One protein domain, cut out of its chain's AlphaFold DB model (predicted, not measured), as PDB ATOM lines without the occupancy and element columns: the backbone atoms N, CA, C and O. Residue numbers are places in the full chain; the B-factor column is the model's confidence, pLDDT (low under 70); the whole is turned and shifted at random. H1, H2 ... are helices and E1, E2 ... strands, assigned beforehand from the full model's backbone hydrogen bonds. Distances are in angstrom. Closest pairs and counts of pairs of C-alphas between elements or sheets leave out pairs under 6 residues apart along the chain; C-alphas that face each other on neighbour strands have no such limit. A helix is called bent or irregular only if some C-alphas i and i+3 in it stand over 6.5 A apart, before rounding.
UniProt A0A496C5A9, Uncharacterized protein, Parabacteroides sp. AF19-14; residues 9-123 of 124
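What this domain is: This is residues 9 to 123 of the 124 residues of an uncharacterized protein of Parabacteroides sp. AF19-14 (UniProt A0A496C5A9). A curled, strongly twisted sheet of four strands forms a bent wall, with the long helix H4 and the short helix H1 over different parts of one face. The E1 and E2 hairpin extends toward the H3 end, while the tip between E2 and E3 sticks out elsewhere at residues 54 to 59; H2 only grazes the sheet and H3 is off it. The printed part has 115 residues, with four named helices and four named strands in the order H1 E1 E2 E3 E4 H2 H3 H4, and its class is mixed, helices and strands. The sheet's order is E1 - E2 - E3 - E4, antiparallel throughout. The whole is compact, with a radius of gyration of the C-alphas of 14.5 A and spans of 41 by 36 by 27 A.

Where its parts are: H1 is residues 9 to 13, 6.2 A long, and begins at C-alpha 9 (3.560, 33.986, -0.657). E1 is residues 26 to 36, 26.3 A, and bends by 73 degrees at residue 33. E2 is residues 39 to 55, 26.6 A, and bends by 119 degrees at residue 52, near C-alpha 52 (-4.291, 32.089, -2.254). E3 is residues 58 to 66, 23.8 A, and bends by 56 degrees at residue 61. E4 is residues 73 to 77, 13.3 A. H2 is residues 88 to 97, 14.2 A; H3 is residues 99 to 104, 9.2 A. H4 is residues 106 to 122, 24.7 A, and ends at C-alpha 122 (-0.453, 53.260, -22.548).

How they stand to each other: The four strands form a meander, each the antiparallel neighbour of the one before. In the hairpin E1 and E2, N 30 and O 43 are 2.8 A apart, within hydrogen-bond range; in the hairpin E2 and E3, N 48 and O 64 are 2.8 A apart; in the hairpin E3 and E4, N 65 and O 74 are 2.8 A apart. H4 is on the sheet at a height of 9.7 A, over E2 and only just over E1, where 3 of its C-alphas fall. It runs across the strands, at 63 degrees to E2 on the local plane; the closest C-alphas of H4 and E1 are those of Leu 120 and Leu 29, 5.8 A apart. H1 is on the same face, 8.0 A high and only just over E2, on which 3 of its 5 C-alphas fall; the closest C-alphas are those of Cys 12 and Ala 50, 5.3 A apart. H2 only grazes the sheet with residues 90 to 97. It is close to H4 but not clearly touching, with the closest C-alphas, of Leu 94 and Val 109, 7.5 A apart. H3 and H4 touch only at the corner, through residues 108 to 109 of H4, at a steep tilt of 56 degrees; the closest C-alphas are those of Glu 102 and Val 109, 6.1 A apart. H1 and H4 are apart. In H1, H2 and H4 every O i to N i+4 pair is within hydrogen-bond range; in H3 it is 1 of 2.

The domain as a whole: The C-alphas of Ser 20 and Met 104, the two farthest apart, are 43.9 A apart. The printed part has no cut. The link from H1 to E1, 12 residues, is long, and residues 17 to 22 in it stand free. Mean pLDDT of the printed part is 88.6; residues 17 to 24 and residue 123 are under 70.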
ATOM      1  N   LYS A   9       4.298  33.165  -1.618       89.88
ATOM      2  CA  LYS A   9       3.560  33.986  -0.657       89.88
ATOM      3  C   LYS A   9       4.223  35.358  -0.547       89.88
ATOM      4  O   LYS A   9       3.592  36.360  -0.861       89.88
ATOM      5  N   ALA A  10       5.502  35.372  -0.175       89.94
ATOM      6  CA  ALA A  10       6.267  36.605  -0.020       89.94
ATOM      7  C   ALA A  10       6.314  37.409  -1.328       89.94
ATOM      8  O   ALA A  10       6.177  38.627  -1.318       89.94
ATOM      9  N   LEU A  11       6.443  36.722  -2.467       90.00
ATOM     10  CA  LEU A  11       6.442  37.350  -3.787       90.00
ATOM     11  C   LEU A  11       5.102  38.007  -4.155       90.00
ATOM     12  O   LEU A  11       5.113  39.070  -4.774       90.00
ATOM     13  N   CYS A  12       3.964  37.401  -3.796       88.62
ATOM     14  CA  CYS A  12       2.647  38.013  -3.991       88.62
ATOM     15  C   CYS A  12       2.407  39.184  -3.036       88.62
ATOM     16  O   CYS A  12       1.790  40.155  -3.445       88.62
ATOM     17  N   GLU A  13       2.867  39.094  -1.784       87.25
ATOM     18  CA  GLU A  13       2.665  40.122  -0.751       87.25
ATOM     19  C   GLU A  13       3.592  41.339  -0.941       87.25
ATOM     20  O   GLU A  13       3.206  42.462  -0.623       87.25
ATOM     21  N   ALA A  14       4.796  41.153  -1.498       86.12
ATOM     22  CA  ALA A  14       5.810  42.204  -1.631       86.12
ATOM     23  C   ALA A  14       5.335  43.489  -2.349       86.12
ATOM     24  O   ALA A  14       5.650  44.569  -1.849       86.12
ATOM     25  N   PRO A  15       4.565  43.434  -3.458       81.38
ATOM     26  CA  PRO A  15       4.015  44.632  -4.094       81.38
ATOM     27  C   PRO A  15       3.036  45.424  -3.213       81.38
ATOM     28  O   PRO A  15       2.881  46.622  -3.415       81.38
ATOM     29  N   PHE A  16       2.381  44.771  -2.245       81.31
ATOM     30  CA  PHE A  16       1.361  45.377  -1.376       81.31
ATOM     31  C   PHE A  16       1.904  45.793  -0.003       81.31
ATOM     32  O   PHE A  16       1.304  46.627   0.668       81.31
ATOM     33  N   GLY A  17       3.041  45.235   0.421       69.00
ATOM     34  CA  GLY A  17       3.702  45.574   1.685       69.00
ATOM     35  C   GLY A  17       4.537  46.860   1.658       69.00
ATOM     36  O   GLY A  17       5.102  47.226   2.686       69.00
ATOM     37  N   MET A  18       4.660  47.538   0.508       62.31
ATOM     38  CA  MET A  18       5.381  48.811   0.418       62.31
ATOM     39  C   MET A  18       4.523  49.951   0.978       62.31
ATOM     40  O   MET A  18       3.517  50.335   0.382       62.31
ATOM     41  N   GLU A  19       4.934  50.516   2.113       53.28
ATOM     42  CA  GLU A  19       4.297  51.697   2.695       53.28
ATOM     43  C   GLU A  19       4.349  52.887   1.705       53.28
ATOM     44  O   GLU A  19       5.408  53.398   1.354       53.28
ATOM     45  N   SER A  20       3.165  53.341   1.278       49.91
ATOM     46  CA  SER A  20       2.854  54.708   0.819       49.91
ATOM     47  C   SER A  20       3.208  55.180  -0.612       49.91
ATOM     48  O   SER A  20       2.989  56.357  -0.901       49.91
ATOM     49  N   GLY A  21       3.675  54.332  -1.535       50.31
ATOM     50  CA  GLY A  21       3.937  54.746  -2.936       50.31
ATOM     51  C   GLY A  21       2.910  54.271  -3.970       50.31
ATOM     52  O   GLY A  21       2.570  54.993  -4.907       50.31
ATOM     53  N   TYR A  22       2.402  53.056  -3.788       47.50
ATOM     54  CA  TYR A  22       1.288  52.526  -4.555       47.50
ATOM     55  C   TYR A  22       0.043  52.710  -3.695       47.50
ATOM     56  O   TYR A  22      -0.090  52.060  -2.660       47.50
ATOM     57  N   GLU A  23      -0.871  53.601  -4.091       51.44
ATOM     58  CA  GLU A  23      -2.253  53.454  -3.637       51.44
ATOM     59  C   GLU A  23      -2.623  51.994  -3.903       51.44
ATOM     60  O   GLU A  23      -2.441  51.522  -5.030       51.44
ATOM     61  N   VAL A  24      -3.034  51.262  -2.859       58.59
ATOM     62  CA  VAL A  24      -3.581  49.900  -2.962       58.59
ATOM     63  C   VAL A  24      -4.426  49.898  -4.226       58.59
ATOM     64  O   VAL A  24      -5.377  50.682  -4.242       58.59
ATOM     65  N   ASN A  25      -4.024  49.146  -5.270       73.50
ATOM     66  CA  ASN A  25      -4.459  49.244  -6.682       73.50
ATOM     67  C   ASN A  25      -3.450  49.819  -7.710       73.50
ATOM     68  O   ASN A  25      -3.674  50.894  -8.267       73.50
ATOM     69  N   PHE A  26      -2.409  49.063  -8.084       86.50
ATOM     70  CA  PHE A  26      -1.488  49.426  -9.180       86.50
ATOM     71  C   PHE A  26      -1.803  48.705 -10.499       86.50
ATOM     72  O   PHE A  26      -2.403  47.631 -10.494       86.50
ATOM     73  N   LYS A  27      -1.389  49.270 -11.642       91.62
ATOM     74  CA  LYS A  27      -1.528  48.596 -12.943       91.62
ATOM     75  C   LYS A  27      -0.521  47.452 -13.068       91.62
ATOM     76  O   LYS A  27       0.678  47.647 -12.881       91.62
ATOM     77  N   VAL A  28      -1.008  46.274 -13.428       93.50
ATOM     78  CA  VAL A  28      -0.233  45.065 -13.694       93.50
ATOM     79  C   VAL A  28      -0.540  44.581 -15.105       93.50
ATOM     80  O   VAL A  28      -1.688  44.612 -15.546       93.50
ATOM     81  N   LEU A  29       0.489  44.140 -15.825       96.12
ATOM     82  CA  LEU A  29       0.301  43.470 -17.104       96.12
ATOM     83  C   LEU A  29       0.127  41.973 -16.851       96.12
ATOM     84  O   LEU A  29       0.970  41.347 -16.202       96.12
ATOM     85  N   VAL A  30      -0.958  41.408 -17.367       96.25
ATOM     86  CA  VAL A  30      -1.354  40.016 -17.176       96.25
ATOM     87  C   VAL A  30      -1.317  39.282 -18.507       96.25
ATOM     88  O   VAL A  30      -1.843  39.757 -19.505       96.25
ATOM     89  N   TYR A  31      -0.702  38.106 -18.525       96.56
ATOM     90  CA  TYR A  31      -0.814  37.167 -19.632       96.56
ATOM     91  C   TYR A  31      -2.162  36.445 -19.572       96.56
ATOM     92  O   TYR A  31      -2.438  35.760 -18.588       96.56
ATOM     93  N   THR A  32      -2.967  36.555 -20.632       93.88
ATOM     94  CA  THR A  32      -4.343  36.021 -20.680       93.88
ATOM     95  C   THR A  32      -4.410  34.509 -20.899       93.88
ATOM     96  O   THR A  32      -5.490  33.943 -20.990       93.88
ATOM     97  N   GLU A  33      -3.257  33.840 -21.010       93.00
ATOM     98  CA  GLU A  33      -3.140  32.439 -21.440       93.00
ATOM     99  C   GLU A  33      -3.501  32.182 -22.908       93.00
ATOM    100  O   GLU A  33      -3.350  31.059 -23.393       93.00
ATOM    101  N   GLU A  34      -3.854  33.233 -23.647       93.25
ATOM    102  CA  GLU A  34      -4.147  33.176 -25.072       93.25
ATOM    103  C   GLU A  34      -2.920  33.524 -25.927       93.25
ATOM    104  O   GLU A  34      -1.878  33.985 -25.444       93.25
ATOM    105  N   LYS A  35      -3.033  33.266 -27.231       91.19
ATOM    106  CA  LYS A  35      -2.019  33.627 -28.222       91.19
ATOM    107  C   LYS A  35      -2.667  34.037 -29.541       91.19
ATOM    108  O   LYS A  35      -3.632  33.411 -29.972       91.19
ATOM    109  N   VAL A  36      -2.100  35.042 -30.203       88.25
ATOM    110  CA  VAL A  36      -2.523  35.515 -31.532       88.25
ATOM    111  C   VAL A  36      -1.324  35.464 -32.458       88.25
ATOM    112  O   VAL A  36      -0.294  36.064 -32.163       88.25
ATOM    113  N   VAL A  37      -1.450  34.718 -33.562       83.69
ATOM    114  CA  VAL A  37      -0.340  34.468 -34.504       83.69
ATOM    115  C   VAL A  37       0.933  34.074 -33.732       83.69
ATOM    116  O   VAL A  37       2.008  34.633 -33.919       83.69
ATOM    117  N   GLU A  38       0.770  33.149 -32.778       82.94
ATOM    118  CA  GLU A  38       1.825  32.621 -31.898       82.94
ATOM    119  C   GLU A  38       2.477  33.614 -30.907       82.94
ATOM    120  O   GLU A  38       3.322  33.208 -30.108       82.94
ATOM    121  N   CYS A  39       2.044  34.876 -30.863       85.94
ATOM    122  CA  CYS A  39       2.482  35.849 -29.860       85.94
ATOM    123  C   CYS A  39       1.587  35.806 -28.610       85.94
ATOM    124  O   CYS A  39       0.370  35.636 -28.747       85.94
ATOM    125  N   PRO A  40       2.142  35.974 -27.394       92.94
ATOM    126  CA  PRO A  40       1.340  36.050 -26.179       92.94
ATOM    127  C   PRO A  40       0.397  37.254 -26.211       92.94
ATOM    128  O   PRO A  40       0.801  38.353 -26.589       92.94
ATOM    129  N   VAL A  41      -0.843  37.045 -25.768       94.19
ATOM    130  CA  VAL A  41      -1.801  38.131 -25.543       94.19
ATOM    131  C   VAL A  41      -1.698  38.592 -24.096       94.19
ATOM    132  O   VAL A  41      -1.713  37.782 -23.165       94.19
ATOM    133  N   PHE A  42      -1.578  39.903 -23.910       95.19
ATOM    134  CA  PHE A  42      -1.553  40.521 -22.595       95.19
ATOM    135  C   PHE A  42      -2.741  41.454 -22.408       95.19
ATOM    136  O   PHE A  42      -3.335  41.939 -23.370       95.19
ATOM    137  N   LYS A  43      -3.059  41.704 -21.143       94.44
ATOM    138  CA  LYS A  43      -4.110  42.609 -20.706       94.44
ATOM    139  C   LYS A  43      -3.619  43.422 -19.519       94.44
ATOM    140  O   LYS A  43      -2.960  42.885 -18.630       94.44
ATOM    141  N   VAL A  44      -3.926  44.714 -19.499       95.06
ATOM    142  CA  VAL A  44      -3.641  45.573 -18.345       95.06
ATOM    143  C   VAL A  44      -4.783  45.451 -17.348       95.06
ATOM    144  O   VAL A  44      -5.947  45.570 -17.711       95.06
ATOM    145  N   MET A  45      -4.448  45.213 -16.084       94.25
ATOM    146  CA  MET A  45      -5.417  45.110 -14.997       94.25
ATOM    147  C   MET A  45      -4.943  45.881 -13.772       94.25
ATOM    148  O   MET A  45      -3.770  46.228 -13.655       94.25
ATOM    149  N   ARG A  46      -5.844  46.130 -12.825       93.00
ATOM    150  CA  ARG A  46      -5.539  46.788 -11.556       93.00
ATOM    151  C   ARG A  46      -5.401  45.745 -10.446       93.00
ATOM    152  O   ARG A  46      -6.380  45.105 -10.077       93.00
ATOM    153  N   ALA A  47      -4.190  45.562  -9.927       93.00
ATOM    154  CA  ALA A  47      -3.863  44.606  -8.871       93.00
ATOM    155  C   ALA A  47      -4.418  45.066  -7.516       93.00
ATOM    156  O   ALA A  47      -4.010  46.110  -7.015       93.00
ATOM    157  N   LYS A  48      -5.321  44.284  -6.923       91.69
ATOM    158  CA  LYS A  48      -6.079  44.638  -5.713       91.69
ATOM    159  C   LYS A  48      -5.457  44.073  -4.447       91.69
ATOM    160  O   LYS A  48      -5.272  44.814  -3.487       91.69
ATOM    161  N   ASP A  49      -5.148  42.778  -4.455       90.88
ATOM    162  CA  ASP A  49      -4.623  42.079  -3.279       90.88
ATOM    163  C   ASP A  49      -3.915  40.764  -3.646       90.88
ATOM    164  O   ASP A  49      -4.161  40.170  -4.700       90.88
ATOM    165  N   ALA A  50      -3.063  40.280  -2.744       92.12
ATOM    166  CA  ALA A  50      -2.432  38.971  -2.798       92.12
ATOM    167  C   ALA A  50      -3.364  37.903  -2.212       92.12
ATOM    168  O   ALA A  50      -3.695  37.919  -1.029       92.12
ATOM    169  N   CYS A  51      -3.748  36.907  -3.013       92.12
ATOM    170  CA  CYS A  51      -4.693  35.882  -2.573       92.12
ATOM    171  C   CYS A  51      -4.246  34.467  -2.950       92.12
ATOM    172  O   CYS A  51      -3.669  34.214  -4.016       92.12
ATOM    173  N   LYS A  52      -4.545  33.516  -2.062       94.00
ATOM    174  CA  LYS A  52      -4.291  32.089  -2.254       94.00
ATOM    175  C   LYS A  52      -5.595  31.362  -2.560       94.00
ATOM    176  O   LYS A  52      -6.513  31.368  -1.746       94.00
ATOM    177  N   VAL A  53      -5.643  30.645  -3.677       93.75
ATOM    178  CA  VAL A  53      -6.823  29.869  -4.093       93.75
ATOM    179  C   VAL A  53      -6.501  28.388  -4.218       93.75
ATOM    180  O   VAL A  53      -5.349  27.986  -4.412       93.75
ATOM    181  N   ARG A  54      -7.530  27.545  -4.111       93.50
ATOM    182  CA  ARG A  54      -7.403  26.097  -4.293       93.50
ATOM    183  C   ARG A  54      -7.901  25.703  -5.680       93.50
ATOM    184  O   ARG A  54      -9.080  25.860  -5.973       93.50
ATOM    185  N   LYS A  55      -7.024  25.140  -6.515       90.06
ATOM    186  CA  LYS A  55      -7.357  24.594  -7.843       90.06
ATOM    187  C   LYS A  55      -6.928  23.130  -7.914       90.06
ATOM    188  O   LYS A  55      -5.807  22.797  -7.536       90.06
ATOM    189  N   GLN A  56      -7.819  22.239  -8.362       91.56
ATOM    190  CA  GLN A  56      -7.542  20.795  -8.507       91.56
ATOM    191  C   GLN A  56      -6.870  20.170  -7.260       91.56
ATOM    192  O   GLN A  56      -5.906  19.413  -7.345       91.56
ATOM    193  N   GLY A  57      -7.332  20.557  -6.066       91.81
ATOM    194  CA  GLY A  57      -6.810  20.061  -4.788       91.81
ATOM    195  C   GLY A  57      -5.492  20.684  -4.309       91.81
ATOM    196  O   GLY A  57      -5.159  20.503  -3.137       91.81
ATOM    197  N   ARG A  58      -4.789  21.462  -5.143       92.31
ATOM    198  CA  ARG A  58      -3.540  22.165  -4.803       92.31
ATOM    199  C   ARG A  58      -3.794  23.645  -4.537       92.31
ATOM    200  O   ARG A  58      -4.732  24.231  -5.070       92.31
ATOM    201  N   TRP A  59      -2.953  24.242  -3.702       92.12
ATOM    202  CA  TRP A  59      -3.016  25.671  -3.431       92.12
ATOM    203  C   TRP A  59      -2.059  26.451  -4.321       92.12
ATOM    204  O   TRP A  59      -0.893  26.075  -4.437       92.12
ATOM    205  N   TYR A  60      -2.540  27.568  -4.851       92.88
ATOM    206  CA  TYR A  60      -1.777  28.485  -5.687       92.88
ATOM    207  C   TYR A  60      -1.874  29.895  -5.122       92.88
ATOM    208  O   TYR A  60      -2.921  30.291  -4.613       92.88
ATOM    209  N   TRP A  61      -0.766  30.621  -5.198       94.00
ATOM    210  CA  TRP A  61      -0.683  32.032  -4.848       94.00
ATOM    211  C   TRP A  61      -0.766  32.873  -6.115       94.00
ATOM    212  O   TRP A  61      -0.230  32.493  -7.158       94.00
ATOM    213  N   GLY A  62      -1.470  33.988  -6.019       94.69
ATOM    214  CA  GLY A  62      -1.712  34.881  -7.134       94.69
ATOM    215  C   GLY A  62      -2.189  36.231  -6.644       94.69
ATOM    216  O   GLY A  62      -2.070  36.547  -5.456       94.69
ATOM    217  N   ILE A  63      -2.707  37.013  -7.574       94.44
ATOM    218  CA  ILE A  63      -3.168  38.372  -7.337       94.44
ATOM    219  C   ILE A  63      -4.615  38.462  -7.806       94.44
ATOM    220  O   ILE A  63      -4.946  37.996  -8.894       94.44
ATOM    221  N   THR A  64      -5.480  39.035  -6.976       94.25
ATOM    222  CA  THR A  64      -6.806  39.462  -7.422       94.25
ATOM    223  C   THR A  64      -6.624  40.741  -8.229       94.25
ATOM    224  O   THR A  64      -6.074  41.722  -7.728       94.25
ATOM    225  N   CYS A  65      -7.063  40.725  -9.476       94.12
ATOM    226  CA  CYS A  65      -6.951  41.821 -10.419       94.12
ATOM    227  C   CYS A  65      -8.348  42.259 -10.854       94.12
ATOM    228  O   CYS A  65      -9.224  41.427 -11.049       94.12
ATOM    229  N   MET A  66      -8.543  43.558 -11.039       94.38
ATOM    230  CA  MET A  66      -9.766  44.125 -11.595       94.38
ATOM    231  C   MET A  66      -9.497  44.606 -13.018       94.38
ATOM    232  O   MET A  66      -8.532  45.341 -13.248       94.38
ATOM    233  N   ASP A  67     -10.339  44.207 -13.960       92.62
ATOM    234  CA  ASP A  67     -10.367  44.799 -15.291       92.62
ATOM    235  C   ASP A  67     -11.083  46.154 -15.218       92.62
ATOM    236  O   ASP A  67     -12.246  46.235 -14.834       92.62
ATOM    237  N   GLU A  68     -10.388  47.237 -15.571       88.25
ATOM    238  CA  GLU A  68     -10.975  48.582 -15.561       88.25
ATOM    239  C   GLU A  68     -12.017  48.775 -16.677       88.25
ATOM    240  O   GLU A  68     -12.893  49.625 -16.533       88.25
ATOM    241  N   ALA A  69     -11.962  47.989 -17.760       88.12
ATOM    242  CA  ALA A  69     -12.896  48.099 -18.877       88.12
ATOM    243  C   ALA A  69     -14.262  47.468 -18.568       88.12
ATOM    244  O   ALA A  69     -15.296  48.030 -18.931       88.12
ATOM    245  N   THR A  70     -14.280  46.311 -17.900       90.62
ATOM    246  CA  THR A  70     -15.521  45.590 -17.559       90.62
ATOM    247  C   THR A  70     -15.965  45.804 -16.113       90.62
ATOM    248  O   THR A  70     -17.137  45.607 -15.799       90.62
ATOM    249  N   GLY A  71     -15.052  46.212 -15.227       89.94
ATOM    250  CA  GLY A  71     -15.276  46.272 -13.783       89.94
ATOM    251  C   GLY A  71     -15.247  44.902 -13.095       89.94
ATOM    252  O   GLY A  71     -15.556  44.820 -11.907       89.94
ATOM    253  N   GLU A  72     -14.904  43.830 -13.812       93.50
ATOM    254  CA  GLU A  72     -14.868  42.475 -13.264       93.50
ATOM    255  C   GLU A  72     -13.560  42.205 -12.512       93.50
ATOM    256  O   GLU A  72     -12.476  42.614 -12.936       93.50
ATOM    257  N   GLU A  73     -13.663  41.485 -11.396       93.94
ATOM    258  CA  GLU A  73     -12.513  41.013 -10.629       93.94
ATOM    259  C   GLU A  73     -12.235  39.538 -10.921       93.94
ATOM    260  O   GLU A  73     -13.128  38.691 -10.872       93.94
ATOM    261  N   GLU A  74     -10.969  39.215 -11.161       94.44
ATOM    262  CA  GLU A  74     -10.501  37.855 -11.384       94.44
ATOM    263  C   GLU A  74      -9.232  37.553 -10.589       94.44
ATOM    264  O   GLU A  74      -8.405  38.418 -10.306       94.44
ATOM    265  N   TRP A  75      -9.063  36.283 -10.222       95.50
ATOM    266  CA  TRP A  75      -7.812  35.813  -9.642       95.50
ATOM    267  C   TRP A  75      -6.850  35.392 -10.750       95.50
ATOM    268  O   TRP A  75      -7.165  34.509 -11.554       95.50
ATOM    269  N   VAL A  76      -5.648  35.955 -10.731       95.50
ATOM    270  CA  VAL A  76      -4.586  35.705 -11.705       95.50
ATOM    271  C   VAL A  76      -3.423  34.987 -11.024       95.50
ATOM    272  O   VAL A  76      -2.962  35.397  -9.958       95.50
ATOM    273  N   ASP A  77      -2.913  33.912 -11.637       95.38
ATOM    274  CA  ASP A  77      -1.714  33.225 -11.135       95.38
ATOM    275  C   ASP A  77      -0.522  34.183 -11.120       95.38
ATOM    276  O   ASP A  77      -0.309  34.944 -12.068       95.38
ATOM    277  N   TYR A  78       0.300  34.110 -10.073       93.88
ATOM    278  CA  TYR A  78       1.478  34.966  -9.950       93.88
ATOM    279  C   TYR A  78       2.374  34.934 -11.198       93.88
ATOM    280  O   TYR A  78       2.884  35.959 -11.643       93.88
ATOM    281  N   ASN A  79       2.536  33.762 -11.820       94.50
ATOM    282  CA  ASN A  79       3.390  33.601 -12.998       94.50
ATOM    283  C   ASN A  79       2.795  34.190 -14.284       94.50
ATOM    284  O   ASN A  79       3.499  34.236 -15.295       94.50
ATOM    285  N   ASN A  80       1.530  34.603 -14.259       96.31
ATOM    286  CA  ASN A  80       0.875  35.305 -15.355       96.31
ATOM    287  C   ASN A  80       0.875  36.830 -15.137       96.31
ATOM    288  O   ASN A  80       0.596  37.561 -16.078       96.31
ATOM    289  N   CYS A  81       1.250  37.330 -13.954       95.44
ATOM    290  CA  CYS A  81       1.429  38.760 -13.677       95.44
ATOM    291  C   CYS A  81       2.807  39.233 -14.182       95.44
ATOM    292  O   CYS A  81       3.765  39.384 -13.422       95.44
ATOM    293  N   VAL A  82       2.939  39.398 -15.498       95.69
ATOM    294  CA  VAL A  82       4.229  39.478 -16.202       95.69
ATOM    295  C   VAL A  82       5.043  40.746 -15.933       95.69
ATOM    296  O   VAL A  82       6.258  40.726 -16.129       95.69
ATOM    297  N   SER A  83       4.421  41.823 -15.446       94.31
ATOM    298  CA  SER A  83       5.128  43.063 -15.095       94.31
ATOM    299  C   SER A  83       5.764  43.062 -13.700       94.31
ATOM    300  O   SER A  83       6.455  44.019 -13.354       94.31
ATOM    301  N   LEU A  84       5.545  42.027 -12.882       92.44
ATOM    302  CA  LEU A  84       6.139  41.936 -11.543       92.44
ATOM    303  C   LEU A  84       7.629  41.564 -11.592       92.44
ATOM    304  O   LEU A  84       8.133  41.056 -12.598       92.44
ATOM    305  N   GLU A  85       8.311  41.773 -10.459       91.00
ATOM    306  CA  GLU A  85       9.752  41.528 -10.286       91.00
ATOM    307  C   GLU A  85      10.605  42.225 -11.363       91.00
ATOM    308  O   GLU A  85      11.497  41.603 -11.933       91.00
ATOM    309  N   ASP A  86      10.301  43.485 -11.694       90.00
ATOM    310  CA  ASP A  86      10.986  44.230 -12.766       90.00
ATOM    311  C   ASP A  86      11.067  43.425 -14.081       90.00
ATOM    312  O   ASP A  86      12.130  43.199 -14.655       90.00
ATOM    313  N   TRP A  87       9.911  42.931 -14.539       94.06
ATOM    314  CA  TRP A  87       9.761  42.122 -15.760       94.06
ATOM    315  C   TRP A  87      10.414  40.732 -15.721       94.06
ATOM    316  O   TRP A  87      10.330  39.987 -16.702       94.06
ATOM    317  N   ALA A  88      10.978  40.300 -14.589       93.50
ATOM    318  CA  ALA A  88      11.543  38.958 -14.480       93.50
ATOM    319  C   ALA A  88      10.471  37.859 -14.601       93.50
ATOM    320  O   ALA A  88      10.789  36.733 -14.996       93.50
ATOM    321  N   VAL A  89       9.200  38.141 -14.272       94.81
ATOM    322  CA  VAL A  89       8.092  37.209 -14.554       94.81
ATOM    323  C   VAL A  89       7.905  37.028 -16.062       94.81
ATOM    324  O   VAL A  89       7.852  35.880 -16.513       94.81
ATOM    325  N   LEU A  90       7.879  38.119 -16.840       95.62
ATOM    326  CA  LEU A  90       7.789  38.075 -18.303       95.62
ATOM    327  C   LEU A  90       8.912  37.230 -18.909       95.62
ATOM    328  O   LEU A  90       8.646  36.337 -19.708       95.62
ATOM    329  N   ASP A  91      10.156  37.447 -18.485       94.38
ATOM    330  CA  ASP A  91      11.306  36.714 -19.024       94.38
ATOM    331  C   ASP A  91      11.187  35.201 -18.825       94.38
ATOM    332  O   ASP A  91      11.500  34.406 -19.715       94.38
ATOM    333  N   ARG A  92      10.678  34.779 -17.667       94.56
ATOM    334  CA  ARG A  92      10.453  33.356 -17.382       94.56
ATOM    335  C   ARG A  92       9.277  32.798 -18.158       94.56
ATOM    336  O   ARG A  92       9.341  31.644 -18.582       94.56
ATOM    337  N   LEU A  93       8.217  33.585 -18.339       94.94
ATOM    338  CA  LEU A  93       7.087  33.208 -19.178       94.94
ATOM    339  C   LEU A  93       7.558  32.965 -20.614       94.94
ATOM    340  O   LEU A  93       7.297  31.888 -21.152       94.94
ATOM    341  N   LEU A  94       8.300  33.918 -21.186       93.62
ATOM    342  CA  LEU A  94       8.839  33.823 -22.539       93.62
ATOM    343  C   LEU A  94       9.769  32.621 -22.664       93.62
ATOM    344  O   LEU A  94       9.530  31.765 -23.502       93.62
ATOM    345  N   LYS A  95      10.728  32.441 -21.755       92.62
ATOM    346  CA  LYS A  95      11.625  31.277 -21.782       92.62
ATOM    347  C   LYS A  95      10.888  29.934 -21.683       92.62
ATOM    348  O   LYS A  95      11.282  28.966 -22.328       92.62
ATOM    349  N   ARG A  96       9.837  29.849 -20.860       92.19
ATOM    350  CA  ARG A  96       9.117  28.593 -20.585       92.19
ATOM    351  C   ARG A  96       8.095  28.236 -21.663       92.19
ATOM    352  O   ARG A  96       8.017  27.075 -22.044       92.19
ATOM    353  N   LYS A  97       7.260  29.194 -22.075       90.50
ATOM    354  CA  LYS A  97       6.127  28.968 -22.994       90.50
ATOM    355  C   LYS A  97       6.453  29.364 -24.438       90.50
ATOM    356  O   LYS A  97       5.884  28.797 -25.362       90.50
ATOM    357  N   PHE A  98       7.393  30.287 -24.625       90.06
ATOM    358  CA  PHE A  98       7.727  30.895 -25.913       90.06
ATOM    359  C   PHE A  98       9.225  30.806 -26.242       90.06
ATOM    360  O   PHE A  98       9.722  31.551 -27.078       90.06
ATOM    361  N   GLY A  99       9.966  29.887 -25.610       88.31
ATOM    362  CA  GLY A  99      11.417  29.767 -25.809       88.31
ATOM    363  C   GLY A  99      11.797  29.416 -27.250       88.31
ATOM    364  O   GLY A  99      12.900  29.705 -27.695       88.31
ATOM    365  N   TRP A 100      10.859  28.849 -28.009       88.25
ATOM    366  CA  TRP A 100      11.007  28.617 -29.442       88.25
ATOM    367  C   TRP A 100      11.107  29.923 -30.251       88.25
ATOM    368  O   TRP A 100      11.769  29.918 -31.285       88.25
ATOM    369  N   MET A 101      10.521  31.039 -29.786       87.94
ATOM    370  CA  MET A 101      10.627  32.339 -30.463       87.94
ATOM    371  C   MET A 101      12.085  32.787 -30.522       87.94
ATOM    372  O   MET A 101      12.542  33.213 -31.571       87.94
ATOM    373  N   GLU A 102      12.841  32.600 -29.436       84.62
ATOM    374  CA  GLU A 102      14.271  32.928 -29.382       84.62
ATOM    375  C   GLU A 102      15.105  32.081 -30.358       84.62
ATOM    376  O   GLU A 102      16.106  32.555 -30.887       84.62
ATOM    377  N   LEU A 103      14.678  30.840 -30.628       85.44
ATOM    378  CA  LEU A 103      15.338  29.945 -31.583       85.44
ATOM    379  C   LEU A 103      15.021  30.293 -33.042       85.44
ATOM    380  O   LEU A 103      15.853  30.049 -33.913       85.44
ATOM    381  N   MET A 104      13.818  30.806 -33.314       85.31
ATOM    382  CA  MET A 104      13.386  31.160 -34.669       85.31
ATOM    383  C   MET A 104      13.835  32.564 -35.065       85.31
ATOM    384  O   MET A 104      14.375  32.749 -36.152       85.31
ATOM    385  N   ASP A 105      13.608  33.537 -34.188       84.38
ATOM    386  CA  ASP A 105      13.993  34.928 -34.375       84.38
ATOM    387  C   ASP A 105      14.095  35.635 -33.007       84.38
ATOM    388  O   ASP A 105      13.074  35.994 -32.404       84.38
ATOM    389  N   PRO A 106      15.319  35.891 -32.510       84.25
ATOM    390  CA  PRO A 106      15.537  36.654 -31.281       84.25
ATOM    391  C   PRO A 106      14.860  38.037 -31.280       84.25
ATOM    392  O   PRO A 106      14.506  38.548 -30.212       84.25
ATOM    393  N   GLY A 107      14.642  38.631 -32.460       87.31
ATOM    394  CA  GLY A 107      13.919  39.887 -32.638       87.31
ATOM    395  C   GLY A 107      12.488  39.822 -32.112       87.31
ATOM    396  O   GLY A 107      12.037  40.766 -31.466       87.31
ATOM    397  N   LEU A 108      11.808  38.680 -32.247       86.75
ATOM    398  CA  LEU A 108      10.438  38.507 -31.757       86.75
ATOM    399  C   LEU A 108      10.344  38.606 -30.230       86.75
ATOM    400  O   LEU A 108       9.396  39.185 -29.697       86.75
ATOM    401  N   VAL A 109      11.331  38.073 -29.503       89.19
ATOM    402  CA  VAL A 109      11.387  38.174 -28.032       89.19
ATOM    403  C   VAL A 109      11.613  39.625 -27.612       89.19
ATOM    404  O   VAL A 109      10.970  40.117 -26.680       89.19
ATOM    405  N   TYR A 110      12.505  40.325 -28.315       89.75
ATOM    406  CA  TYR A 110      12.781  41.736 -28.072       89.75
ATOM    407  C   TYR A 110      11.553  42.616 -28.343       89.75
ATOM    408  O   TYR A 110      11.159  43.400 -27.477       89.75
ATOM    409  N   GLU A 111      10.889  42.429 -29.484       90.81
ATOM    410  CA  GLU A 111       9.650  43.133 -29.819       90.81
ATOM    411  C   GLU A 111       8.542  42.859 -28.806       90.81
ATOM    412  O   GLU A 111       7.870  43.788 -28.365       90.81
ATOM    413  N   THR A 112       8.376  41.603 -28.383       92.00
ATOM    414  CA  THR A 112       7.357  41.230 -27.392       92.00
ATOM    415  C   THR A 112       7.572  41.971 -26.072       92.00
ATOM    416  O   THR A 112       6.618  42.478 -25.486       92.00
ATOM    417  N   ARG A 113       8.827  42.103 -25.616       93.06
ATOM    418  CA  ARG A 113       9.163  42.888 -24.417       93.06
ATOM    419  C   ARG A 113       8.841  44.370 -24.586       93.06
ATOM    420  O   ARG A 113       8.333  44.981 -23.648       93.06
ATOM    421  N   ILE A 114       9.140  44.949 -25.750       92.88
ATOM    422  CA  ILE A 114       8.820  46.354 -26.034       92.88
ATOM    423  C   ILE A 114       7.309  46.564 -26.011       92.88
ATOM    424  O   ILE A 114       6.840  47.453 -25.306       92.88
ATOM    425  N   ARG A 115       6.553  45.724 -26.725       92.19
ATOM    426  CA  ARG A 115       5.088  45.815 -26.793       92.19
ATOM    427  C   ARG A 115       4.451  45.649 -25.416       92.19
ATOM    428  O   ARG A 115       3.612  46.458 -25.053       92.19
ATOM    429  N   ALA A 116       4.917  44.693 -24.609       93.56
ATOM    430  CA  ALA A 116       4.444  44.511 -23.236       93.56
ATOM    431  C   ALA A 116       4.668  45.766 -22.365       93.56
ATOM    432  O   ALA A 116       3.773  46.206 -21.643       93.56
ATOM    433  N   LYS A 117       5.855  46.379 -22.449       93.25
ATOM    434  CA  LYS A 117       6.171  47.616 -21.714       93.25
ATOM    435  C   LYS A 117       5.339  48.806 -22.192       93.25
ATOM    436  O   LYS A 117       4.893  49.591 -21.357       93.25
ATOM    437  N   ALA A 118       5.145  48.935 -23.504       92.62
ATOM    438  CA  ALA A 118       4.311  49.975 -24.099       92.62
ATOM    439  C   ALA A 118       2.851  49.827 -23.651       92.62
ATOM    440  O   ALA A 118       2.303  50.762 -23.078       92.62
ATOM    441  N   GLN A 119       2.289  48.622 -23.760       93.00
ATOM    442  CA  GLN A 119       0.919  48.311 -23.353       93.00
ATOM    443  C   GLN A 119       0.654  48.652 -21.880       93.00
ATOM    444  O   GLN A 119      -0.334  49.308 -21.561       93.00
ATOM    445  N   LEU A 120       1.561  48.299 -20.959       91.00
ATOM    446  CA  LEU A 120       1.391  48.669 -19.546       91.00
ATOM    447  C   LEU A 120       1.395  50.192 -19.321       91.00
ATOM    448  O   LEU A 120       0.714  50.685 -18.421       91.00
ATOM    449  N   ARG A 121       2.177  50.933 -20.114       87.56
ATOM    450  CA  ARG A 121       2.292  52.391 -20.013       87.56
ATOM    451  C   ARG A 121       1.084  53.109 -20.612       87.56
ATOM    452  O   ARG A 121       0.643  54.104 -20.046       87.56
ATOM    453  N   GLU A 122       0.596  52.625 -21.745       84.81
ATOM    454  CA  GLU A 122      -0.453  53.260 -22.548       84.81
ATOM    455  C   GLU A 122      -1.856  52.841 -22.085       84.81
ATOM    456  O   GLU A 122      -2.776  53.652 -22.122       84.81
ATOM    457  N   GLY A 123      -1.999  51.641 -21.511       66.88
ATOM    458  CA  GLY A 123      -3.271  51.131 -20.997       66.88
ATOM    459  C   GLY A 123      -4.179  50.493 -22.051       66.88
ATOM    460  O   GLY A 123      -5.306  50.154 -21.703       66.88
TER     461      GLY A 123